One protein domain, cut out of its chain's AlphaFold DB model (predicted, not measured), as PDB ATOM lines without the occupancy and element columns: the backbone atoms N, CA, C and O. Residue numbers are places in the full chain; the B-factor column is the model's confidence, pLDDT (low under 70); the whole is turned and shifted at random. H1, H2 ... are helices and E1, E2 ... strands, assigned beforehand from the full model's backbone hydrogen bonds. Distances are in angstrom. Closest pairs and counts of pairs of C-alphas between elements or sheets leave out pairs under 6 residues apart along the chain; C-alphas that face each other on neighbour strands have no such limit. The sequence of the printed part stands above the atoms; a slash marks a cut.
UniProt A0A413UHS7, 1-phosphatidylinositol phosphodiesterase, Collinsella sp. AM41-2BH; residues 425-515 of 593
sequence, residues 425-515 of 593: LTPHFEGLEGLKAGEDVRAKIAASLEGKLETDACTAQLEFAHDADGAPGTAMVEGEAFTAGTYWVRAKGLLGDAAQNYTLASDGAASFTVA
ATOM      1  N   LEU A 425     -30.828 -29.223 -38.584       94.38
ATOM      2  CA  LEU A 425     -30.841 -30.514 -39.270       94.38
ATOM      3  C   LEU A 425     -29.629 -31.354 -38.885       94.38
ATOM      4  O   LEU A 425     -28.507 -30.843 -38.838       94.38
ATOM      5  N   THR A 426     -29.856 -32.653 -38.702       94.19
ATOM      6  CA  THR A 426     -28.794 -33.638 -38.471       94.19
ATOM      7  C   THR A 426     -28.683 -34.559 -39.687       94.19
ATOM      8  O   THR A 426     -29.665 -35.227 -40.028       94.19
ATOM      9  N   PRO A 427     -27.532 -34.597 -40.380       94.94
ATOM     10  CA  PRO A 427     -27.335 -35.495 -41.511       94.94
ATOM     11  C   PRO A 427     -27.077 -36.935 -41.047       94.94
ATOM     12  O   PRO A 427     -26.270 -37.174 -40.151       94.94
ATOM     13  N   HIS A 428     -27.717 -37.892 -41.718       93.94
ATOM     14  CA  HIS A 428     -27.504 -39.329 -41.562       93.94
ATOM     15  C   HIS A 428     -27.112 -39.932 -42.903       93.94
ATOM     16  O   HIS A 428     -27.834 -39.805 -43.889       93.94
ATOM     17  N   PHE A 429     -25.946 -40.569 -42.951       94.50
ATOM     18  CA  PHE A 429     -25.381 -41.090 -44.190       94.50
ATOM     19  C   PHE A 429     -25.836 -42.520 -44.473       94.50
ATOM     20  O   PHE A 429     -25.757 -43.400 -43.619       94.50
ATOM     21  N   GLU A 430     -26.252 -42.756 -45.712       93.50
ATOM     22  CA  GLU A 430     -26.692 -44.047 -46.232       93.50
ATOM     23  C   GLU A 430     -25.800 -44.466 -47.410       93.50
ATOM     24  O   GLU A 430     -25.224 -43.627 -48.104       93.50
ATOM     25  N   GLY A 431     -25.675 -45.776 -47.645       93.25
ATOM     26  CA  GLY A 431     -24.879 -46.302 -48.765       93.25
ATOM     27  C   GLY A 431     -23.365 -46.333 -48.527       93.25
ATOM     28  O   GLY A 431     -22.597 -46.411 -49.483       93.25
ATOM     29  N   LEU A 432     -22.920 -46.301 -47.265       92.50
ATOM     30  CA  LEU A 432     -21.498 -46.348 -46.890       92.50
ATOM     31  C   LEU A 432     -20.849 -47.742 -47.040       92.50
ATOM     32  O   LEU A 432     -19.638 -47.882 -46.872       92.50
ATOM     33  N   GLU A 433     -21.628 -48.780 -47.353       92.19
ATOM     34  CA  GLU A 433     -21.164 -50.171 -47.434       92.19
ATOM     35  C   GLU A 433     -21.108 -50.701 -48.875       92.19
ATOM     36  O   GLU A 433     -21.853 -50.279 -49.759       92.19
ATOM     37  N   GLY A 434     -20.239 -51.691 -49.114       89.62
ATOM     38  CA  GLY A 434     -20.192 -52.424 -50.387       89.62
ATOM     39  C   GLY A 434     -19.656 -51.627 -51.585       89.62
ATOM     40  O   GLY A 434     -19.868 -52.032 -52.729       89.62
ATOM     41  N   LEU A 435     -18.961 -50.516 -51.332       93.88
ATOM     42  CA  LEU A 435     -18.400 -49.617 -52.342       93.88
ATOM     43  C   LEU A 435     -17.129 -50.206 -52.973       93.88
ATOM     44  O   LEU A 435     -16.269 -50.743 -52.271       93.88
ATOM     45  N   LYS A 436     -16.989 -50.103 -54.300       92.50
ATOM     46  CA  LYS A 436     -15.834 -50.634 -55.045       92.50
ATOM     47  C   LYS A 436     -15.166 -49.564 -55.900       92.50
ATOM     48  O   LYS A 436     -15.829 -48.704 -56.476       92.50
ATOM     49  N   ALA A 437     -13.846 -49.658 -56.023       88.50
ATOM     50  CA  ALA A 437     -13.056 -48.795 -56.889       88.50
ATOM     51  C   ALA A 437     -13.530 -48.921 -58.348       88.50
ATOM     52  O   ALA A 437     -13.796 -50.023 -58.828       88.50
ATOM     53  N   GLY A 438     -13.636 -47.791 -59.050       82.19
ATOM     54  CA  GLY A 438     -14.136 -47.728 -60.429       82.19
ATOM     55  C   GLY A 438     -15.662 -47.645 -60.579       82.19
ATOM     56  O   GLY A 438     -16.136 -47.457 -61.697       82.19
ATOM     57  N   GLU A 439     -16.432 -47.741 -59.492       87.81
ATOM     58  CA  GLU A 439     -17.857 -47.388 -59.479       87.81
ATOM     59  C   GLU A 439     -18.060 -45.903 -59.140       87.81
ATOM     60  O   GLU A 439     -17.182 -45.249 -58.569       87.81
ATOM     61  N   ASP A 440     -19.246 -45.369 -59.443       89.88
ATOM     62  CA  ASP A 440     -19.633 -44.026 -59.010       89.88
ATOM     63  C   ASP A 440     -20.023 -44.028 -57.524       89.88
ATOM     64  O   ASP A 440     -21.189 -44.148 -57.148       89.88
ATOM     65  N   VAL A 441     -19.005 -43.948 -56.665       91.62
ATOM     66  CA  VAL A 441     -19.160 -43.912 -55.205       91.62
ATOM     67  C   VAL A 441     -19.987 -42.702 -54.756       91.62
ATOM     68  O   VAL A 441     -20.803 -42.835 -53.846       91.62
ATOM     69  N   ARG A 442     -19.843 -41.540 -55.414       92.25
ATOM     70  CA  ARG A 442     -20.578 -40.318 -55.036       92.25
ATOM     71  C   ARG A 442     -22.074 -40.463 -55.287       92.25
ATOM     72  O   ARG A 442     -22.856 -39.953 -54.499       92.25
ATOM     73  N   ALA A 443     -22.467 -41.181 -56.340       90.94
ATOM     74  CA  ALA A 443     -23.872 -41.461 -56.630       90.94
ATOM     75  C   ALA A 443     -24.512 -42.490 -55.678       90.94
ATOM     76  O   ALA A 443     -25.737 -42.574 -55.612       90.94
ATOM     77  N   LYS A 444     -23.709 -43.294 -54.966       92.81
ATOM     78  CA  LYS A 444     -24.199 -44.333 -54.043       92.81
ATOM     79  C   LYS A 444     -24.383 -43.848 -52.609       92.81
ATOM     80  O   LYS A 444     -25.163 -44.455 -51.881       92.81
ATOM     81  N   ILE A 445     -23.672 -42.795 -52.212       93.31
ATOM     82  CA  ILE A 445     -23.755 -42.234 -50.864       93.31
ATOM     83  C   ILE A 445     -24.777 -41.101 -50.863       93.31
ATOM     84  O   ILE A 445     -24.649 -40.129 -51.607       93.31
ATOM     85  N   ALA A 446     -25.770 -41.219 -49.991       92.81
ATOM     86  CA  ALA A 446     -26.780 -40.195 -49.768       92.81
ATOM     87  C   ALA A 446     -26.759 -39.754 -48.303       92.81
ATOM     88  O   ALA A 446     -26.283 -40.483 -47.435       92.81
ATOM     89  N   ALA A 447     -27.289 -38.564 -48.027       94.69
ATOM     90  CA  ALA A 447     -27.556 -38.123 -46.666       94.69
ATOM     91  C   ALA A 447     -29.041 -37.801 -46.509       94.69
ATOM     92  O   ALA A 447     -29.562 -36.908 -47.185       94.69
ATOM     93  N   SER A 448     -29.711 -38.521 -45.614       92.94
ATOM     94  CA  SER A 448     -31.019 -38.129 -45.104       92.94
ATOM     95  C   SER A 448     -30.833 -37.046 -44.035       92.94
ATOM     96  O   SER A 448     -29.826 -37.002 -43.335       92.94
ATOM     97  N   LEU A 449     -31.766 -36.097 -43.961       93.94
ATOM     98  CA  LEU A 449     -31.700 -34.965 -43.032       93.94
ATOM     99  C   LEU A 449     -32.807 -35.116 -41.990       93.94
ATOM    100  O   LEU A 449     -33.981 -34.888 -42.288       93.94
ATOM    101  N   GLU A 450     -32.436 -35.505 -40.773       91.88
ATOM    102  CA  GLU A 450     -33.357 -35.561 -39.639       91.88
ATOM    103  C   GLU A 450     -33.768 -34.141 -39.226       91.88
ATOM    104  O   GLU A 450     -32.936 -33.235 -39.171       91.88
ATOM    105  N   GLY A 451     -35.065 -33.942 -38.969       86.88
ATOM    106  CA  GLY A 451     -35.660 -32.637 -38.651       86.88
ATOM    107  C   GLY A 451     -36.167 -31.847 -39.867       86.88
ATOM    108  O   GLY A 451     -36.870 -30.846 -39.693       86.88
ATOM    109  N   LYS A 452     -35.874 -32.298 -41.096       93.00
ATOM    110  CA  LYS A 452     -36.346 -31.658 -42.333       93.00
ATOM    111  C   LYS A 452     -37.857 -31.834 -42.484       93.00
ATOM    112  O   LYS A 452     -38.368 -32.942 -42.335       93.00
ATOM    113  N   LEU A 453     -38.564 -30.763 -42.838       90.44
ATOM    114  CA  LEU A 453     -39.985 -30.850 -43.170       90.44
ATOM    115  C   LEU A 453     -40.189 -31.651 -44.463       90.44
ATOM    116  O   LEU A 453     -39.421 -31.539 -45.421       90.44
ATOM    117  N   GLU A 454     -41.238 -32.470 -44.487       86.69
ATOM    118  CA  GLU A 454     -41.492 -33.437 -45.562       86.69
ATOM    119  C   GLU A 454     -41.659 -32.763 -46.934       86.69
ATOM    120  O   GLU A 454     -41.118 -33.239 -47.932       86.69
ATOM    121  N   THR A 455     -42.333 -31.613 -46.969       85.94
ATOM    122  CA  THR A 455     -42.621 -30.847 -48.190       85.94
ATOM    123  C   THR A 455     -41.457 -29.987 -48.679       85.94
ATOM    124  O   THR A 455     -41.526 -29.444 -49.780       85.94
ATOM    125  N   ASP A 456     -40.394 -29.846 -47.887       92.00
ATOM    126  CA  ASP A 456     -39.313 -28.917 -48.196       92.00
ATOM    127  C   ASP A 456     -38.265 -29.535 -49.121       92.00
ATOM    128  O   ASP A 456     -37.671 -30.590 -48.846       92.00
ATOM    129  N   ALA A 457     -37.978 -28.806 -50.200       92.38
ATOM    130  CA  ALA A 457     -36.855 -29.060 -51.086       92.38
ATOM    131  C   ALA A 457     -35.551 -28.575 -50.428       92.38
ATOM    132  O   ALA A 457     -35.102 -27.449 -50.647       92.38
ATOM    133  N   CYS A 458     -34.966 -29.435 -49.593       93.44
ATOM    134  CA  CYS A 458     -33.669 -29.233 -48.954       93.44
ATOM    135  C   CYS A 458     -32.875 -30.548 -48.949       93.44
ATOM    136  O   CYS A 458     -33.392 -31.587 -48.527       93.44
ATOM    137  N   THR A 459     -31.626 -30.512 -49.410       94.00
ATOM    138  CA  THR A 459     -30.706 -31.659 -49.440       94.00
ATOM    139  C   THR A 459     -29.337 -31.276 -48.889       94.00
ATOM    140  O   THR A 459     -28.953 -30.108 -48.895       94.00
ATOM    141  N   ALA A 460     -28.590 -32.257 -48.382       94.31
ATOM    142  CA  ALA A 460     -27.238 -32.017 -47.896       94.31
ATOM    143  C   ALA A 460     -26.268 -31.866 -49.075       94.31
ATOM    144  O   ALA A 460     -26.260 -32.683 -49.997       94.31
ATOM    145  N   GLN A 461     -25.404 -30.858 -49.017       94.62
ATOM    146  CA  GLN A 461     -24.250 -30.770 -49.899       94.62
ATOM    147  C   GLN A 461     -23.124 -31.628 -49.332       94.62
ATOM    148  O   GLN A 461     -22.557 -31.301 -48.289       94.62
ATOM    149  N   LEU A 462     -22.791 -32.713 -50.028       95.06
ATOM    150  CA  LEU A 462     -21.767 -33.640 -49.560       95.06
ATOM    151  C   LEU A 462     -20.362 -33.174 -49.939       95.06
ATOM    152  O   LEU A 462     -20.120 -32.649 -51.029       95.06
ATOM    153  N   GLU A 463     -19.427 -33.397 -49.027       95.06
ATOM    154  CA  GLU A 463     -17.996 -33.272 -49.249       95.06
ATOM    155  C   GLU A 463     -17.310 -34.576 -48.869       95.06
ATOM    156  O   GLU A 463     -17.588 -35.144 -47.814       95.06
ATOM    157  N   PHE A 464     -16.411 -35.031 -49.736       96.06
ATOM    158  CA  PHE A 464     -15.607 -36.224 -49.518       96.06
ATOM    159  C   PHE A 464     -14.174 -35.814 -49.211       96.06
ATOM    160  O   PHE A 464     -13.664 -34.873 -49.818       96.06
ATOM    161  N   ALA A 465     -13.519 -36.522 -48.300       96.31
ATOM    162  CA  ALA A 465     -12.138 -36.274 -47.915       96.31
ATOM    163  C   ALA A 465     -11.349 -37.583 -47.841       96.31
ATOM    164  O   ALA A 465     -11.901 -38.645 -47.540       96.31
ATOM    165  N   HIS A 466     -10.048 -37.491 -48.106       95.62
ATOM    166  CA  HIS A 466      -9.111 -38.580 -47.835       95.62
ATOM    167  C   HIS A 466      -9.022 -38.831 -46.332       95.62
ATOM    168  O   HIS A 466      -9.122 -37.889 -45.544       95.62
ATOM    169  N   ASP A 467      -8.823 -40.083 -45.929       95.12
ATOM    170  CA  ASP A 467      -8.479 -40.390 -44.542       95.12
ATOM    171  C   ASP A 467      -7.101 -39.813 -44.186       95.12
ATOM    172  O   ASP A 467      -6.148 -39.899 -44.964       95.12
ATOM    173  N   ALA A 468      -7.012 -39.208 -43.006       93.12
ATOM    174  CA  ALA A 468      -5.768 -38.790 -42.382       93.12
ATOM    175  C   ALA A 468      -5.760 -39.310 -40.941       93.12
ATOM    176  O   ALA A 468      -6.330 -38.690 -40.046       93.12
ATOM    177  N   ASP A 469      -5.140 -40.475 -40.746       90.31
ATOM    178  CA  ASP A 469      -4.972 -41.133 -39.444       90.31
ATOM    179  C   ASP A 469      -6.295 -41.352 -38.682       90.31
ATOM    180  O   ASP A 469      -6.375 -41.157 -37.467       90.31
ATOM    181  N   GLY A 470      -7.349 -41.777 -39.389       88.50
ATOM    182  CA  GLY A 470      -8.658 -42.037 -38.784       88.50
ATOM    183  C   GLY A 470      -9.506 -40.786 -38.537       88.50
ATOM    184  O   GLY A 470     -10.407 -40.822 -37.697       88.50
ATOM    185  N   ALA A 471      -9.240 -39.695 -39.256       89.81
ATOM    186  CA  ALA A 471     -10.061 -38.486 -39.287       89.81
ATOM    187  C   ALA A 471     -10.172 -37.916 -40.721       89.81
ATOM    188  O   ALA A 471      -9.348 -38.246 -41.582       89.81
ATOM    189  N   PRO A 472     -11.159 -37.038 -41.003       90.81
ATOM    190  CA  PRO A 472     -11.262 -36.358 -42.294       90.81
ATOM    191  C   PRO A 472     -10.021 -35.500 -42.586       90.81
ATOM    192  O   PRO A 472      -9.740 -34.531 -41.882       90.81
ATOM    193  N   GLY A 473      -9.289 -35.857 -43.641       90.81
ATOM    194  CA  GLY A 473      -8.094 -35.166 -44.113       90.81
ATOM    195  C   GLY A 473      -8.384 -34.146 -45.214       90.81
ATOM    196  O   GLY A 473      -9.271 -33.300 -45.108       90.81
ATOM    197  N   THR A 474      -7.605 -34.199 -46.298       93.62
ATOM    198  CA  THR A 474      -7.749 -33.250 -47.418       93.62
ATOM    199  C   THR A 474      -9.015 -33.551 -48.219       93.62
ATOM    200  O   THR A 474      -9.242 -34.699 -48.608       93.62
ATOM    201  N   ALA A 475      -9.822 -32.519 -48.488       94.75
ATOM    202  CA  ALA A 475     -11.015 -32.635 -49.323       94.75
ATOM    203  C   ALA A 475     -10.646 -33.108 -50.736       94.75
ATOM    204  O   ALA A 475      -9.713 -32.595 -51.356       94.75
ATOM    205  N   MET A 476     -11.389 -34.087 -51.239       95.00
ATOM    206  CA  MET A 476     -11.234 -34.601 -52.593       95.00
ATOM    207  C   MET A 476     -11.712 -33.573 -53.612       95.00
ATOM    208  O   MET A 476     -12.708 -32.874 -53.403       95.00
ATOM    209  N   VAL A 477     -11.037 -33.530 -54.755       91.81
ATOM    210  CA  VAL A 477     -11.407 -32.626 -55.846       91.81
ATOM    211  C   VAL A 477     -12.640 -33.171 -56.576       91.81
ATOM    212  O   VAL A 477     -12.877 -34.383 -56.638       91.81
ATOM    213  N   GLU A 478     -13.456 -32.283 -57.140       84.00
ATOM    214  CA  GLU A 478     -14.618 -32.684 -57.935       84.00
ATOM    215  C   GLU A 478     -14.177 -33.530 -59.146       84.00
ATOM    216  O   GLU A 478     -13.266 -33.156 -59.884       84.00
ATOM    217  N   GLY A 479     -14.785 -34.708 -59.321       83.50
ATOM    218  CA  GLY A 479     -14.421 -35.666 -60.375       83.50
ATOM    219  C   GLY A 479     -13.236 -36.593 -60.059       83.50
ATOM    220  O   GLY A 479     -12.966 -37.501 -60.845       83.50
ATOM    221  N   GLU A 480     -12.555 -36.437 -58.918       92.25
ATOM    222  CA  GLU A 480     -11.487 -37.354 -58.491       92.25
ATOM    223  C   GLU A 480     -12.037 -38.774 -58.271       92.25
ATOM    224  O   GLU A 480     -13.014 -38.958 -57.540       92.25
ATOM    225  N   ALA A 481     -11.434 -39.788 -58.896       89.62
ATOM    226  CA  ALA A 481     -11.886 -41.174 -58.781       89.62
ATOM    227  C   ALA A 481     -11.502 -41.795 -57.427       89.62
ATOM    228  O   ALA A 481     -10.396 -41.592 -56.932       89.62
ATOM    229  N   PHE A 482     -12.391 -42.612 -56.860       93.12
ATOM    230  CA  PHE A 482     -12.098 -43.365 -55.641       93.12
ATOM    231  C   PHE A 482     -11.272 -44.615 -55.958       93.12
ATOM    232  O   PHE A 482     -11.682 -45.464 -56.758       93.12
ATOM    233  N   THR A 483     -10.124 -44.745 -55.297       92.50
ATOM    234  CA  THR A 483      -9.310 -45.966 -55.286       92.50
ATOM    235  C   THR A 483      -9.625 -46.811 -54.054       92.50
ATOM    236  O   THR A 483     -10.408 -46.404 -53.203       92.50
ATOM    237  N   ALA A 484      -9.035 -48.003 -53.943       93.12
ATOM    238  CA  ALA A 484      -9.193 -48.807 -52.736       93.12
ATOM    239  C   ALA A 484      -8.584 -48.083 -51.520       93.12
ATOM    240  O   ALA A 484      -7.417 -47.698 -51.571       93.12
ATOM    241  N   GLY A 485      -9.356 -47.904 -50.446       93.00
ATOM    242  CA  GLY A 485      -8.926 -47.150 -49.265       93.00
ATOM    243  C   GLY A 485     -10.080 -46.704 -48.366       93.00
ATOM    244  O   GLY A 485     -11.246 -46.977 -48.658       93.00
ATOM    245  N   THR A 486      -9.742 -46.027 -47.268       95.44
ATOM    246  CA  THR A 486     -10.703 -45.394 -46.352       95.44
ATOM    247  C   THR A 486     -10.856 -43.919 -46.708       95.44
ATOM    248  O   THR A 486      -9.874 -43.240 -47.004       95.44
ATOM    249  N   TYR A 487     -12.091 -43.435 -46.673       96.81
ATOM    250  CA  TYR A 487     -12.464 -42.060 -46.980       96.81
ATOM    251  C   TYR A 487     -13.495 -41.566 -45.969       96.81
ATOM    252  O   TYR A 487     -14.112 -42.358 -45.256       96.81
ATOM    253  N   TRP A 488     -13.704 -40.255 -45.937       97.31
ATOM    254  CA  TRP A 488     -14.713 -39.609 -45.104       97.31
ATOM    255  C   TRP A 488     -15.719 -38.856 -45.960       97.31
ATOM    256  O   TRP A 488     -15.367 -38.302 -47.002       97.31
ATOM    257  N   VAL A 489     -16.969 -38.817 -45.510       96.19
ATOM    258  CA  VAL A 489     -18.022 -37.958 -46.057       96.19
ATOM    259  C   VAL A 489     -18.579 -37.073 -44.948       96.19
ATOM    260  O   VAL A 489     -18.727 -37.523 -43.815       96.19
ATOM    261  N   ARG A 490     -18.882 -35.815 -45.268       95.19
ATOM    262  CA  ARG A 490     -19.564 -34.877 -44.368       95.19
ATOM    263  C   ARG A 490     -20.518 -33.963 -45.130       95.19
ATOM    264  O   ARG A 490     -20.377 -33.775 -46.340       95.19
ATOM    265  N   ALA A 491     -21.470 -33.366 -44.422       95.19
ATOM    266  CA  ALA A 491     -22.329 -32.316 -44.951       95.19
ATOM    267  C   ALA A 491     -21.621 -30.963 -44.796       95.19
ATOM    268  O   ALA A 491     -21.441 -30.477 -43.683       95.19
ATOM    269  N   LYS A 492     -21.216 -30.342 -45.909       92.75
ATOM    270  CA  LYS A 492     -20.568 -29.016 -45.892       92.75
ATOM    271  C   LYS A 492     -21.550 -27.846 -45.975       92.75
ATOM    272  O   LYS A 492     -21.160 -26.697 -45.798       92.75
ATOM    273  N   GLY A 493     -22.809 -28.132 -46.287       93.81
ATOM    274  CA  GLY A 493     -23.854 -27.136 -46.466       93.81
ATOM    275  C   GLY A 493     -25.182 -27.777 -46.844       93.81
ATOM    276  O   GLY A 493     -25.305 -29.002 -46.899       93.81
ATOM    277  N   LEU A 494     -26.170 -26.935 -47.119       95.50
ATOM    278  CA  LEU A 494     -27.506 -27.331 -47.552       95.50
ATOM    279  C   LEU A 494     -27.797 -26.717 -48.926       95.50
ATOM    280  O   LEU A 494     -27.369 -25.601 -49.215       95.50
ATOM    281  N   LEU A 495     -28.514 -27.451 -49.770       93.88
ATOM    282  CA  LEU A 495     -28.931 -27.033 -51.107       93.88
ATOM    283  C   LEU A 495     -30.451 -27.107 -51.240       93.88
ATOM    284  O   LEU A 495     -31.102 -27.911 -50.575       93.88
ATOM    285  N   GLY A 496     -30.994 -26.305 -52.154       92.81
ATOM    286  CA  GLY A 496     -32.421 -26.252 -52.472       92.81
ATOM    287  C   GLY A 496     -33.097 -24.974 -51.981       92.81
ATOM    288  O   GLY A 496     -32.551 -24.235 -51.161       92.81
ATOM    289  N   ASP A 497     -34.297 -24.716 -52.497       90.38
ATOM    290  CA  ASP A 497     -35.026 -23.460 -52.279       90.38
ATOM    291  C   ASP A 497     -35.361 -23.211 -50.800       90.38
ATOM    292  O   ASP A 497     -35.469 -22.065 -50.363       90.38
ATOM    293  N   ALA A 498     -35.494 -24.277 -50.006       91.94
ATOM    294  CA  ALA A 498     -35.784 -24.177 -48.579       91.94
ATOM    295  C   ALA A 498     -34.525 -24.095 -47.696       91.94
ATOM    296  O   ALA A 498     -34.662 -23.882 -46.495       91.94
ATOM    297  N   ALA A 499     -33.310 -24.236 -48.247       92.56
ATOM    298  CA  ALA A 499     -32.070 -24.362 -47.469       92.56
ATOM    299  C   ALA A 499     -31.823 -23.187 -46.506       92.56
ATOM    300  O   ALA A 499     -31.338 -23.389 -45.400       92.56
ATOM    301  N   GLN A 500     -32.228 -21.974 -46.893       91.94
ATOM    302  CA  GLN A 500     -32.123 -20.766 -46.063       91.94
ATOM    303  C   GLN A 500     -32.921 -20.829 -44.747       91.94
ATOM    304  O   GLN A 500     -32.674 -20.035 -43.845       91.94
ATOM    305  N   ASN A 501     -33.888 -21.746 -44.639       94.62
ATOM    306  CA  ASN A 501     -34.721 -21.907 -43.450       94.62
ATOM    307  C   ASN A 501     -34.155 -22.916 -42.440       94.62
ATOM    308  O   ASN A 501     -34.778 -23.187 -41.412       94.62
ATOM    309  N   TYR A 502     -32.988 -23.482 -42.736       94.94
ATOM    310  CA  TYR A 502     -32.361 -24.529 -41.947       94.94
ATOM    311  C   TYR A 502     -30.917 -24.177 -41.603       94.94
ATOM    312  O   TYR A 502     -30.260 -23.388 -42.281       94.94
ATOM    313  N   THR A 503     -30.403 -24.809 -40.555       95.38
ATOM    314  CA  THR A 503     -28.979 -24.814 -40.216       95.38
ATOM    315  C   THR A 503     -28.528 -26.244 -39.957       95.38
ATOM    316  O   THR A 503     -29.311 -27.066 -39.489       95.38
ATOM    317  N   LEU A 504     -27.270 -26.572 -40.241       93.25
ATOM    318  CA  LEU A 504     -26.713 -27.865 -39.842       93.25
ATOM    319  C   LEU A 504     -26.383 -27.831 -38.346       93.25
ATOM    320  O   LEU A 504     -25.681 -26.930 -37.891       93.25
ATOM    321  N   ALA A 505     -26.889 -28.805 -37.587       91.12
ATOM    322  CA  ALA A 505     -26.528 -28.990 -36.180       91.12
ATOM    323  C   ALA A 505     -25.076 -29.483 -36.034       91.12
ATOM    324  O   ALA A 505     -24.391 -29.156 -35.066       91.12
ATOM    325  N   SER A 506     -24.615 -30.268 -37.011       88.88
ATOM    326  CA  SER A 506     -23.244 -30.754 -37.174       88.88
ATOM    327  C   SER A 506     -22.988 -31.131 -38.642       88.88
ATOM    328  O   SER A 506     -23.925 -31.228 -39.437       88.88
ATOM    329  N   ASP A 507     -21.725 -31.352 -39.014       87.38
ATOM    330  CA  ASP A 507     -21.348 -31.837 -40.351       87.38
ATOM    331  C   ASP A 507     -21.514 -33.367 -40.511       87.38
ATOM    332  O   ASP A 507     -21.463 -33.884 -41.630       87.38
ATOM    333  N   GLY A 508     -21.743 -34.083 -39.403       87.69
ATOM    334  CA  GLY A 508     -22.036 -35.517 -39.341       87.69
ATOM    335  C   GLY A 508     -20.942 -36.440 -39.877       87.69
ATOM    336  O   GLY A 508     -21.266 -37.546 -40.296       87.69
ATOM    337  N   ALA A 509     -19.679 -36.000 -39.909       92.25
ATOM    338  CA  ALA A 509     -18.597 -36.711 -40.593       92.25
ATOM    339  C   ALA A 509     -18.565 -38.231 -40.310       92.25
ATOM    340  O   ALA A 509     -18.496 -38.662 -39.158       92.25
ATOM    341  N   ALA A 510     -18.569 -39.040 -41.373       94.94
ATOM    342  CA  ALA A 510     -18.593 -40.499 -41.304       94.94
ATOM    343  C   ALA A 510     -17.519 -41.123 -42.207       94.94
ATOM    344  O   ALA A 510     -17.334 -40.705 -43.353       94.94
ATOM    345  N   SER A 511     -16.830 -42.146 -41.702       95.56
ATOM    346  CA  SER A 511     -15.845 -42.919 -42.465       95.56
ATOM    347  C   SER A 511     -16.506 -44.034 -43.278       95.56
ATOM    348  O   SER A 511     -17.424 -44.691 -42.787       95.56
ATOM    349  N   PHE A 512     -15.977 -44.332 -44.462       96.00
ATOM    350  CA  PHE A 512     -16.366 -45.484 -45.277       96.00
ATOM    351  C   PHE A 512     -15.165 -46.089 -46.013       96.00
ATOM    352  O   PHE A 512     -14.132 -45.441 -46.195       96.00
ATOM    353  N   THR A 513     -15.297 -47.341 -46.455       94.88
ATOM    354  CA  THR A 513     -14.224 -48.074 -47.142       94.88
ATOM    355  C   THR A 513     -14.613 -48.381 -48.583       94.88
ATOM    356  O   THR A 513     -15.694 -48.902 -48.852       94.88
ATOM    357  N   VAL A 514     -13.693 -48.127 -49.511       95.06
ATOM    358  CA  VAL A 514     -13.792 -48.530 -50.915       95.06
ATOM    359  C   VAL A 514     -12.901 -49.752 -51.134       95.06
ATOM    360  O   VAL A 514     -11.694 -49.709 -50.898       95.06
ATOM    361  N   ALA A 515     -13.482 -50.862 -51.584       92.69
ATOM    362  CA  ALA A 515     -12.745 -52.089 -51.882       92.69
ATOM    363  C   ALA A 515     -12.088 -52.033 -53.272       92.69
ATOM    364  O   ALA A 515     -12.599 -51.394 -54.193       92.69
TER     365      ALA A 515
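Overview. This is residues 425 to 515 of the 593 residues of the protein "1-phosphatidylinositol phosphodiesterase" of Collinsella sp. AM41-2BH (UniProt A0A413UHS7). What is the shape? It is a small, elongated sandwich with its sheets only partly face to face: a strongly twisted sheet of E4, E3, E5 and E7, with the two-strand ribbon of E1 and E2 over part of it. The turn of the hairpin of E3 and E4, near Asp 469, is at one end of the long axis, and the loop at residues 451 to 458 is at the other. What is it built of? The printed part has 91 residues with E1, H1, E2, E3, E4, E5, E6 and E7 in that order, mostly strand by class; the larger sheet has the order E4, E3, E5, E7, and both sheets are antiparallel. It is compact, with a radius of gyration of the C-alphas of 13.5 A and spans of 38 by 24 by 21 A.

Along the chain. Where does the first strand run? E1 is residues 425 to 430, 15.8 A long, from C-alpha 425 at (-30.841, -30.514, -39.270). What comes next? H1 is residues 441 to 444, E2 446 to 450, E3 459 to 468 and E4 471 to 475; E3 is 26.9 A long. What completes the printed part? E5, residues 485 to 495, is 28.4 A long and bends by 54 degrees at residue 492. E6 is residues 502 to 504, and E7, residues 510 to 515, is 16.7 A long and ends with C-alpha 515 at (-12.745, -52.089, -51.882).

Arrangement. How is the larger sheet joined? Inner strands E3 and E5 are antiparallel at 151 degrees, with N 465 and O 488 2.9 A apart. Edge strand E4 forms a hairpin with E3, N 473 and O 466 being 2.8 A apart, and edge strand E7 is antiparallel to E5 at 134 degrees, with N 512 and O 487 2.8 A apart. Where is the smaller sheet? E1 and E2 are antiparallel at 146 degrees, with N 428 and O 448 2.8 A apart. The closest C-alphas of E2 and E3 are those of Ala 447 and Ala 460, 6.2 A apart. What of H1 and E6? H1 only grazes the larger sheet, with residues 441 to 442; it is too short for an O i to N i+4 pair, and its 1 O i to N i+3 pair is within hydrogen-bond range. E6 pairs with no named strand; its closest C-alpha to E1 is Leu 504, 4.9 A from that of Leu 425.

Size, cuts and confidence. How far does it reach? The two C-alphas farthest apart are those of Thr 455 and Asp 469, 40.0 A. Are there cuts or long links? The printed part has no cut and no long link. How confident is the model? The mean pLDDT of the printed part is 92.5, and no printed residue is under 70.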